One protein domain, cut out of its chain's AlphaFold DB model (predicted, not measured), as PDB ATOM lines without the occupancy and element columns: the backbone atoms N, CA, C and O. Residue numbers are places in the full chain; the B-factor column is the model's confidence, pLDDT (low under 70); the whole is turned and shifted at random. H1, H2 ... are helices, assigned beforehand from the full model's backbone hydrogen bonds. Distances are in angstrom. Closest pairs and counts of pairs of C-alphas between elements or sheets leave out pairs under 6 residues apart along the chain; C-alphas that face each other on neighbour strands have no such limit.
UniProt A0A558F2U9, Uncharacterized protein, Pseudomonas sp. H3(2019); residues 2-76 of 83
ATOM      1  N   GLU A   2      10.651 -49.939 -16.681       89.31
ATOM      2  CA  GLU A   2      10.821 -48.472 -16.673       89.31
ATOM      3  C   GLU A   2      11.735 -47.936 -15.568       89.31
ATOM      4  O   GLU A   2      12.573 -47.100 -15.858       89.31
ATOM      5  N   ARG A   3      11.657 -48.468 -14.340       94.12
ATOM      6  CA  ARG A   3      12.531 -48.032 -13.237       94.12
ATOM      7  C   ARG A   3      14.023 -48.201 -13.536       94.12
ATOM      8  O   ARG A   3      14.789 -47.300 -13.243       94.12
ATOM      9  N   VAL A   4      14.418 -49.354 -14.076       95.19
ATOM     10  CA  VAL A   4      15.827 -49.636 -14.400       95.19
ATOM     11  C   VAL A   4      16.285 -48.733 -15.539       95.19
ATOM     12  O   VAL A   4      17.366 -48.172 -15.473       95.19
ATOM     13  N   LYS A   5      15.419 -48.510 -16.538       94.69
ATOM     14  CA  LYS A   5      15.685 -47.541 -17.607       94.69
ATOM     15  C   LYS A   5      15.919 -46.139 -17.050       94.69
ATOM     16  O   LYS A   5      16.860 -45.466 -17.436       94.69
ATOM     17  N   ASP A   6      15.016 -45.688 -16.192       96.19
ATOM     18  CA  ASP A   6      15.070 -44.349 -15.618       96.19
ATOM     19  C   ASP A   6      16.341 -44.165 -14.794       96.19
ATOM     20  O   ASP A   6      17.087 -43.223 -15.032       96.19
ATOM     21  N   HIS A   7      16.631 -45.131 -13.920       96.19
ATOM     22  CA  HIS A   7      17.830 -45.166 -13.083       96.19
ATOM     23  C   HIS A   7      19.131 -45.136 -13.892       96.19
ATOM     24  O   HIS A   7      20.032 -44.399 -13.538       96.19
ATOM     25  N   LEU A   8      19.211 -45.870 -15.003       94.62
ATOM     26  CA  LEU A   8      20.419 -45.905 -15.830       94.62
ATOM     27  C   LEU A   8      20.599 -44.672 -16.727       94.62
ATOM     28  O   LEU A   8      21.723 -44.247 -16.967       94.62
ATOM     29  N   PHE A   9      19.512 -44.125 -17.284       94.75
ATOM     30  CA  PHE A   9      19.612 -43.190 -18.415       94.75
ATOM     31  C   PHE A   9      19.151 -41.759 -18.121       94.75
ATOM     32  O   PHE A   9      19.519 -40.843 -18.859       94.75
ATOM     33  N   PHE A  10      18.291 -41.543 -17.124       95.19
ATOM     34  CA  PHE A  10      17.558 -40.272 -17.002       95.19
ATOM     35  C   PHE A  10      17.542 -39.674 -15.602       95.19
ATOM     36  O   PHE A  10      17.418 -38.452 -15.475       95.19
ATOM     37  N   LYS A  11      17.628 -40.512 -14.573       96.06
ATOM     38  CA  LYS A  11      17.549 -40.100 -13.181       96.06
ATOM     39  C   LYS A  11      18.845 -39.407 -12.761       96.06
ATOM     40  O   LYS A  11      19.938 -39.813 -13.139       96.06
ATOM     41  N   ASP A  12      18.702 -38.360 -11.955       97.31
ATOM     42  CA  ASP A  12      19.833 -37.747 -11.265       97.31
ATOM     43  C   ASP A  12      20.097 -38.489  -9.942       97.31
ATOM     44  O   ASP A  12      19.167 -38.845  -9.205       97.31
ATOM     45  N   HIS A  13      21.369 -38.675  -9.613       97.44
ATOM     46  CA  HIS A  13      21.838 -39.365  -8.419       97.44
ATOM     47  C   HIS A  13      22.616 -38.400  -7.541       97.44
ATOM     48  O   HIS A  13      23.361 -37.553  -8.028       97.44
ATOM     49  N   THR A  14      22.455 -38.546  -6.229       98.06
ATOM     50  CA  THR A  14      23.366 -37.914  -5.273       98.06
ATOM     51  C   THR A  14      24.623 -38.770  -5.177       98.06
ATOM     52  O   THR A  14      24.529 -39.959  -4.869       98.06
ATOM     53  N   LEU A  15      25.783 -38.183  -5.449       95.88
ATOM     54  CA  LEU A  15      27.085 -38.828  -5.310       95.88
ATOM     55  C   LEU A  15      27.593 -38.726  -3.864       95.88
ATOM     56  O   LEU A  15      27.045 -37.997  -3.036       95.88
ATOM     57  N   ARG A  16      28.668 -39.456  -3.546       95.00
ATOM     58  CA  ARG A  16      29.246 -39.501  -2.187       95.00
ATOM     59  C   ARG A  16      29.715 -38.138  -1.673       95.00
ATOM     60  O   ARG A  16      29.728 -37.916  -0.467       95.00
ATOM     61  N   ASP A  17      30.112 -37.242  -2.572       96.00
ATOM     62  CA  ASP A  17      30.522 -35.873  -2.248       96.00
ATOM     63  C   ASP A  17      29.334 -34.899  -2.111       96.00
ATOM     64  O   ASP A  17      29.527 -33.711  -1.854       96.00
ATOM     65  N   GLY A  18      28.101 -35.397  -2.260       95.81
ATOM     66  CA  GLY A  18      26.870 -34.615  -2.198       95.81
ATOM     67  C   GLY A  18      26.520 -33.886  -3.494       95.81
ATOM     68  O   GLY A  18      25.481 -33.226  -3.542       95.81
ATOM     69  N   SER A  19      27.342 -33.995  -4.543       97.31
ATOM     70  CA  SER A  19      26.975 -33.493  -5.866       97.31
ATOM     71  C   SER A  19      25.812 -34.299  -6.450       97.31
ATOM     72  O   SER A  19      25.565 -35.444  -6.065       97.31
ATOM     73  N   VAL A  20      25.059 -33.675  -7.355       97.81
ATOM     74  CA  VAL A  20      23.910 -34.297  -8.015       97.81
ATOM     75  C   VAL A  20      24.128 -34.262  -9.518       97.81
ATOM     76  O   VAL A  20      24.402 -33.200 -10.077       97.81
ATOM     77  N   GLY A  21      23.995 -35.415 -10.163       96.25
ATOM     78  CA  GLY A  21      24.196 -35.537 -11.601       96.25
ATOM     79  C   GLY A  21      23.715 -36.870 -12.155       96.25
ATOM     80  O   GLY A  21      23.297 -37.755 -11.412       96.25
ATOM     81  N   ARG A  22      23.768 -36.991 -13.479       95.44
ATOM     82  CA  ARG A  22      23.495 -38.242 -14.195       95.44
ATOM     83  C   ARG A  22      24.787 -39.002 -14.416       95.44
ATOM     84  O   ARG A  22      25.859 -38.399 -14.419       95.44
ATOM     85  N   PHE A  23      24.660 -40.296 -14.665       92.44
ATOM     86  CA  PHE A  23      25.770 -41.076 -15.183       92.44
ATOM     87  C   PHE A  23      26.137 -40.645 -16.601       92.44
ATOM     88  O   PHE A  23      25.292 -40.171 -17.372       92.44
ATOM     89  N   ASP A  24      27.412 -40.830 -16.929       92.75
ATOM     90  CA  ASP A  24      27.878 -40.730 -18.300       92.75
ATOM     91  C   ASP A  24      27.243 -41.834 -19.150       92.75
ATOM     92  O   ASP A  24      26.885 -42.911 -18.669       92.75
ATOM     93  N   ALA A  25      27.072 -41.552 -20.440       91.12
ATOM     94  CA  ALA A  25      26.515 -42.531 -21.357       91.12
ATOM     95  C   ALA A  25      27.483 -43.708 -21.542       91.12
ATOM     96  O   ALA A  25      28.637 -43.508 -21.923       91.12
ATOM     97  N   ASP A  26      26.972 -44.924 -21.358       93.94
ATOM     98  CA  ASP A  26      27.733 -46.166 -21.475       93.94
ATOM     99  C   ASP A  26      27.213 -47.025 -22.644       93.94
ATOM    100  O   ASP A  26      26.007 -47.270 -22.789       93.94
ATOM    101  N   ALA A  27      28.132 -47.444 -23.518       94.12
ATOM    102  CA  ALA A  27      27.805 -48.199 -24.722       94.12
ATOM    103  C   ALA A  27      27.367 -49.643 -24.422       94.12
ATOM    104  O   ALA A  27      26.460 -50.143 -25.094       94.12
ATOM    105  N   ASP A  28      27.947 -50.280 -23.406       93.19
ATOM    106  CA  ASP A  28      27.624 -51.651 -23.011       93.19
ATOM    107  C   ASP A  28      26.229 -51.688 -22.378       93.19
ATOM    108  O   ASP A  28      25.390 -52.521 -22.739       93.19
ATOM    109  N   ILE A  29      25.908 -50.706 -21.529       94.25
ATOM    110  CA  ILE A  29      24.559 -50.539 -20.966       94.25
ATOM    111  C   ILE A  29      23.520 -50.320 -22.078       94.25
ATOM    112  O   ILE A  29      22.421 -50.892 -22.046       94.25
ATOM    113  N   ALA A  30      23.854 -49.519 -23.095       94.06
ATOM    114  CA  ALA A  30      22.976 -49.295 -24.241       94.06
ATOM    115  C   ALA A  30      22.750 -50.577 -25.068       94.06
ATOM    116  O   ALA A  30      21.618 -50.843 -25.495       94.06
ATOM    117  N   GLU A  31      23.790 -51.390 -25.278       93.88
ATOM    118  CA  GLU A  31      23.682 -52.677 -25.972       93.88
ATOM    119  C   GLU A  31      22.816 -53.672 -25.189       93.88
ATOM    120  O   GLU A  31      21.895 -54.268 -25.760       93.88
ATOM    121  N   ILE A  32      23.032 -53.787 -23.877       93.75
ATOM    122  CA  ILE A  32      22.231 -54.641 -22.991       93.75
ATOM    123  C   ILE A  32      20.755 -54.237 -23.046       93.75
ATOM    124  O   ILE A  32      19.868 -55.084 -23.212       93.75
ATOM    125  N   TRP A  33      20.465 -52.934 -22.985       93.75
ATOM    126  CA  TRP A  33      19.094 -52.440 -23.087       93.75
ATOM    127  C   TRP A  33      18.438 -52.812 -24.423       93.75
ATOM    128  O   TRP A  33      17.277 -53.236 -24.462       93.75
ATOM    129  N   LYS A  34      19.183 -52.720 -25.528       93.81
ATOM    130  CA  LYS A  34      18.709 -53.150 -26.849       93.81
ATOM    131  C   LYS A  34      18.438 -54.658 -26.890       93.81
ATOM    132  O   LYS A  34      17.435 -55.079 -27.471       93.81
ATOM    133  N   GLY A  35      19.279 -55.468 -26.247       93.69
ATOM    134  CA  GLY A  35      19.070 -56.911 -26.092       93.69
ATOM    135  C   GLY A  35      17.768 -57.237 -25.358       93.69
ATOM    136  O   GLY A  35      16.989 -58.079 -25.812       93.69
ATOM    137  N   PHE A  36      17.467 -56.499 -24.286       91.44
ATOM    138  CA  PHE A  36      16.195 -56.611 -23.571       91.44
ATOM    139  C   PHE A  36      14.979 -56.301 -24.444       91.44
ATOM    140  O   PHE A  36      13.984 -57.022 -24.381       91.44
ATOM    141  N   GLN A  37      15.048 -55.256 -25.273       90.50
ATOM    142  CA  GLN A  37      13.950 -54.885 -26.172       90.50
ATOM    143  C   GLN A  37      13.702 -55.930 -27.266       90.50
ATOM    144  O   GLN A  37      12.557 -56.139 -27.663       90.50
ATOM    145  N   ASN A  38      14.761 -56.596 -27.725       93.56
ATOM    146  CA  ASN A  38      14.698 -57.575 -28.810       93.56
ATOM    147  C   ASN A  38      14.495 -59.019 -28.324       93.56
ATOM    148  O   ASN A  38      14.359 -59.923 -29.147       93.56
ATOM    149  N   GLY A  39      14.491 -59.258 -27.008       93.44
ATOM    150  CA  GLY A  39      14.391 -60.601 -26.430       93.44
ATOM    151  C   GLY A  39      15.654 -61.453 -26.605       93.44
ATOM    152  O   GLY A  39      15.580 -62.674 -26.515       93.44
ATOM    153  N   THR A  40      16.807 -60.828 -26.857       95.06
ATOM    154  CA  THR A  40      18.100 -61.499 -27.092       95.06
ATOM    155  C   THR A  40      19.059 -61.360 -25.910       95.06
ATOM    156  O   THR A  40      20.273 -61.456 -26.084       95.06
ATOM    157  N   TYR A  41      18.527 -61.077 -24.721       91.56
ATOM    158  CA  TYR A  41      19.318 -60.823 -23.526       91.56
ATOM    159  C   TYR A  41      19.941 -62.108 -22.961       91.56
ATOM    160  O   TYR A  41      19.368 -63.200 -23.038       91.56
ATOM    161  N   LYS A  42      21.129 -61.971 -22.379       93.25
ATOM    162  CA  LYS A  42      21.899 -63.048 -21.749       93.25
ATOM    163  C   LYS A  42      21.621 -63.114 -20.247       93.25
ATOM    164  O   LYS A  42      20.935 -62.272 -19.671       93.25
ATOM    165  N   ALA A  43      22.154 -64.147 -19.595       93.12
ATOM    166  CA  ALA A  43      22.044 -64.290 -18.144       93.12
ATOM    167  C   ALA A  43      22.676 -63.100 -17.396       93.12
ATOM    168  O   ALA A  43      22.102 -62.637 -16.410       93.12
ATOM    169  N   ASP A  44      23.794 -62.580 -17.903       92.69
ATOM    170  CA  ASP A  44      24.492 -61.431 -17.321       92.69
ATOM    171  C   ASP A  44      23.652 -60.153 -17.422       92.69
ATOM    172  O   ASP A  44      23.516 -59.429 -16.443       92.69
ATOM    173  N   ASP A  45      22.948 -59.935 -18.534       94.19
ATOM    174  CA  ASP A  45      22.016 -58.812 -18.683       94.19
ATOM    175  C   ASP A  45      20.930 -58.848 -17.597       94.19
ATOM    176  O   ASP A  45      20.608 -57.837 -16.971       94.19
ATOM    177  N   VAL A  46      20.374 -60.036 -17.319       94.69
ATOM    178  CA  VAL A  46      19.392 -60.232 -16.235       94.69
ATOM    179  C   VAL A  46      20.014 -59.948 -14.867       94.69
ATOM    180  O   VAL A  46      19.321 -59.461 -13.970       94.69
ATOM    181  N   GLN A  47      21.295 -60.263 -14.685       96.06
ATOM    182  CA  GLN A  47      22.031 -59.959 -13.465       96.06
ATOM    183  C   GLN A  47      22.223 -58.446 -13.292       96.06
ATOM    184  O   GLN A  47      21.901 -57.941 -12.215       96.06
ATOM    185  N   LEU A  48      22.603 -57.723 -14.351       95.75
ATOM    186  CA  LEU A  48      22.637 -56.256 -14.357       95.75
ATOM    187  C   LEU A  48      21.254 -55.681 -14.027       95.75
ATOM    188  O   LEU A  48      21.110 -54.859 -13.134       95.75
ATOM    189  N   PHE A  49      20.184 -56.187 -14.645       95.88
ATOM    190  CA  PHE A  49      18.832 -55.712 -14.343       95.88
ATOM    191  C   PHE A  49      18.456 -55.879 -12.861       95.88
ATOM    192  O   PHE A  49      17.792 -55.017 -12.281       95.88
ATOM    193  N   LYS A  50      18.854 -56.994 -12.232       96.94
ATOM    194  CA  LYS A  50      18.637 -57.213 -10.793       96.94
ATOM    195  C   LYS A  50      19.462 -56.252  -9.942       96.94
ATOM    196  O   LYS A  50      18.929 -55.789  -8.932       96.94
ATOM    197  N   HIS A  51      20.703 -55.977 -10.348       97.50
ATOM    198  CA  HIS A  51      21.577 -54.985  -9.727       97.50
ATOM    199  C   HIS A  51      20.883 -53.617  -9.711       97.50
ATOM    200  O   HIS A  51      20.450 -53.164  -8.651       97.50
ATOM    201  N   GLU A  52      20.599 -53.054 -10.886       97.00
ATOM    202  CA  GLU A  52      19.986 -51.726 -11.030       97.00
ATOM    203  C   GLU A  52      18.616 -51.616 -10.354       97.00
ATOM    204  O   GLU A  52      18.233 -50.601  -9.758       97.00
ATOM    205  N   TYR A  53      17.819 -52.686 -10.414       97.69
ATOM    206  CA  TYR A  53      16.525 -52.693  -9.749       97.69
ATOM    207  C   TYR A  53      16.670 -52.638  -8.226       97.69
ATOM    208  O   TYR A  53      15.910 -51.924  -7.569       97.69
ATOM    209  N   PHE A  54      17.607 -53.390  -7.650       97.94
ATOM    210  CA  PHE A  54      17.829 -53.370  -6.211       97.94
ATOM    211  C   PHE A  54      18.428 -52.035  -5.767       97.94
ATOM    212  O   PHE A  54      17.880 -51.420  -4.850       97.94
ATOM    213  N   GLU A  55      19.467 -51.559  -6.450       97.81
ATOM    214  CA  GLU A  55      20.141 -50.298  -6.144       97.81
ATOM    215  C   GLU A  55      19.164 -49.124  -6.166       97.81
ATOM    216  O   GLU A  55      18.985 -48.430  -5.163       97.81
ATOM    217  N   SER A  56      18.410 -48.983  -7.261       97.62
ATOM    218  CA  SER A  56      17.426 -47.911  -7.405       97.62
ATOM    219  C   SER A  56      16.404 -47.907  -6.271       97.62
ATOM    220  O   SER A  56      15.947 -46.849  -5.827       97.62
ATOM    221  N   ARG A  57      15.967 -49.085  -5.806       97.69
ATOM    222  CA  ARG A  57      15.027 -49.224  -4.682       97.69
ATOM    223  C   ARG A  57      15.695 -48.867  -3.363       97.69
ATOM    224  O   ARG A  57      15.046 -48.216  -2.546       97.69
ATOM    225  N   PHE A  58      16.944 -49.271  -3.175       98.06
ATOM    226  CA  PHE A  58      17.716 -48.990  -1.976       98.06
ATOM    227  C   PHE A  58      17.917 -47.484  -1.792       98.06
ATOM    228  O   PHE A  58      17.531 -46.958  -0.746       98.06
ATOM    229  N   GLU A  59      18.373 -46.783  -2.837       97.50
ATOM    230  CA  GLU A  59      18.493 -45.320  -2.837       97.50
ATOM    231  C   GLU A  59      17.183 -44.646  -2.414       97.50
ATOM    232  O   GLU A  59      17.164 -43.791  -1.536       97.50
ATOM    233  N   GLY A  60      16.053 -45.051  -3.006       95.69
ATOM    234  CA  GLY A  60      14.764 -44.412  -2.737       95.69
ATOM    235  C   GLY A  60      14.202 -44.693  -1.339       95.69
ATOM    236  O   GLY A  60      13.621 -43.804  -0.720       95.69
ATOM    237  N   ILE A  61      14.347 -45.925  -0.841       97.88
ATOM    238  CA  ILE A  61      13.810 -46.335   0.466       97.88
ATOM    239  C   ILE A  61      14.645 -45.742   1.600       97.88
ATOM    240  O   ILE A  61      14.082 -45.219   2.562       97.88
ATOM    241  N   PHE A  62      15.970 -45.816   1.486       97.62
ATOM    242  CA  PHE A  62      16.889 -45.402   2.545       97.62
ATOM    243  C   PHE A  62      17.428 -43.982   2.366       97.62
ATOM    244  O   PHE A  62      18.084 -43.479   3.275       97.62
ATOM    245  N   ARG A  63      17.110 -43.318   1.246       96.00
ATOM    246  CA  ARG A  63      17.563 -41.958   0.906       96.00
ATOM    247  C   ARG A  63      19.085 -41.821   0.988       96.00
ATOM    248  O   ARG A  63      19.594 -40.865   1.566       96.00
ATOM    249  N   THR A  64      19.793 -42.811   0.456       97.62
ATOM    250  CA  THR A  64      21.259 -42.844   0.417       97.62
ATOM    251  C   THR A  64      21.789 -42.218  -0.863       97.62
ATOM    252  O   THR A  64      21.065 -42.120  -1.854       97.62
ATOM    253  N   ASP A  65      23.069 -41.851  -0.857       97.75
ATOM    254  CA  ASP A  65      23.800 -41.610  -2.096       97.75
ATOM    255  C   ASP A  65      23.904 -42.901  -2.928       97.75
ATOM    256  O   ASP A  65      23.761 -44.017  -2.402       97.75
ATOM    257  N   TYR A  66      24.166 -42.722  -4.222       96.38
ATOM    258  CA  TYR A  66      24.363 -43.805  -5.183       96.38
ATOM    259  C   TYR A  66      25.436 -44.784  -4.710       96.38
ATOM    260  O   TYR A  66      25.176 -45.977  -4.628       96.38
ATOM    261  N   GLY A  67      26.609 -44.293  -4.300       96.25
ATOM    262  CA  GLY A  67      27.733 -45.154  -3.928       96.25
ATOM    263  C   GLY A  67      27.408 -46.077  -2.752       96.25
ATOM    264  O   GLY A  67      27.722 -47.263  -2.776       96.25
ATOM    265  N   THR A  68      26.723 -45.563  -1.731       97.88
ATOM    266  CA  THR A  68      26.251 -46.388  -0.613       97.88
ATOM    267  C   THR A  68      25.241 -47.447  -1.067       97.88
ATOM    268  O   THR A  68      25.307 -48.589  -0.604       97.88
ATOM    269  N   ALA A  69      24.298 -47.101  -1.949       98.00
ATOM    270  CA  ALA A  69      23.347 -48.071  -2.492       98.00
ATOM    271  C   ALA A  69      24.051 -49.133  -3.347       98.00
ATOM    272  O   ALA A  69      23.766 -50.324  -3.207       98.00
ATOM    273  N   HIS A  70      25.011 -48.706  -4.156       97.12
ATOM    274  CA  HIS A  70      25.822 -49.535  -5.025       97.12
ATOM    275  C   HIS A  70      26.608 -50.586  -4.235       97.12
ATOM    276  O   HIS A  70      26.436 -51.786  -4.453       97.12
ATOM    277  N   ASP A  71      27.345 -50.169  -3.198       97.12
ATOM    278  CA  ASP A  71      28.094 -51.083  -2.323       97.12
ATOM    279  C   ASP A  71      27.191 -52.167  -1.717       97.12
ATOM    280  O   ASP A  71      27.568 -53.334  -1.599       97.12
ATOM    281  N   LYS A  72      25.970 -51.796  -1.307       97.50
ATOM    282  CA  LYS A  72      24.997 -52.753  -0.758       97.50
ATOM    283  C   LYS A  72      24.443 -53.682  -1.825       97.50
ATOM    284  O   LYS A  72      24.171 -54.846  -1.524       97.50
ATOM    285  N   THR A  73      24.289 -53.186  -3.043       97.88
ATOM    286  CA  THR A  73      23.832 -53.969  -4.187       97.88
ATOM    287  C   THR A  73      24.870 -55.008  -4.578       97.88
ATOM    288  O   THR A  73      24.501 -56.174  -4.706       97.88
ATOM    289  N   GLN A  74      26.157 -54.648  -4.636       97.12
ATOM    290  CA  GLN A  74      27.253 -55.572  -4.962       97.12
ATOM    291  C   GLN A  74      27.258 -56.832  -4.087       97.12
ATOM    292  O   GLN A  74      27.471 -57.942  -4.571       97.12
ATOM    293  N   LEU A  75      26.933 -56.691  -2.797       96.50
ATOM    294  CA  LEU A  75      26.861 -57.818  -1.860       96.50
ATOM    295  C   LEU A  75      25.747 -58.825  -2.184       96.50
ATOM    296  O   LEU A  75      25.809 -59.973  -1.744       96.50
ATOM    297  N   ARG A  76      24.692 -58.402  -2.892       95.75
ATOM    298  CA  ARG A  76      23.494 -59.218  -3.145       95.75
ATOM    299  C   ARG A  76      23.328 -59.615  -4.607       95.75
ATOM    300  O   ARG A  76      22.897 -60.743  -4.872       95.75
TER     301      ARG A  76
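This is residues 2 to 76 of the 83 residues of an uncharacterized protein of Pseudomonas sp. H3(2019) (UniProt A0A558F2U9). The long helix H3 is the spine of the model: H1 crosses it nearly at a right angle, H4 packs on its later part at a steep tilt, and H2 lies near its beginning. The long link of residues 10 to 26 folds back on itself at the end of the long axis away from H2, with a short antiparallel pairing of residues 13 to 14 with 20 to 21. The printed part has 75 residues, with H1, H2, H3 and H4 in that order and no named strand; the class is all helix. It is compact, with a radius of gyration of the C-alphas of 12.5 A, and only just elongated, spanning 37 by 25 by 17 A.

H3, residues 43 to 62, is the longest helix at 28.5 A; C-alpha 43 is at (22.044, -64.290, -18.144). H4, residues 66 to 74, measures 12.1 A and ends with C-alpha 74 at (27.253, -55.572, -4.962). H1, residues 2 to 9, measures 10.4 A and begins with C-alpha 2 at (10.821, -48.472, -16.673). H2, residues 27 to 38, measures 16.6 A.

H3 touches H4 with residues 51 to 59 alone; the closest C-alphas, of Glu 55 and Ala 69, are 5.3 A apart. They run opposite ways at a steep tilt of 48 degrees. H3 touches H1 with residues 49 to 56 alone, about perpendicular at 88 degrees; the closest C-alphas, of Val 4 and Tyr 53, are 5.6 A apart. H2 and H3 are close but not clearly touching, with the closest C-alphas, of Ile 32 and Asp 45, 6.0 A apart. H1 and H2 are near each other, their closest C-alphas 8.1 A apart. H4 is apart from H1 and H2. In H1, H2, H3 and H4 every O i to N i+4 pair is within hydrogen-bond range.

The two C-alphas farthest apart, those of Asp 17 and Gly 39, are 38.2 A apart. The printed part has no cut. The link from H1 to H2 is long, with 17 residues; those from H2 to H3 and from H3 to H4 are tight. The mean pLDDT of the printed part is 95.5, and no printed residue is under 70.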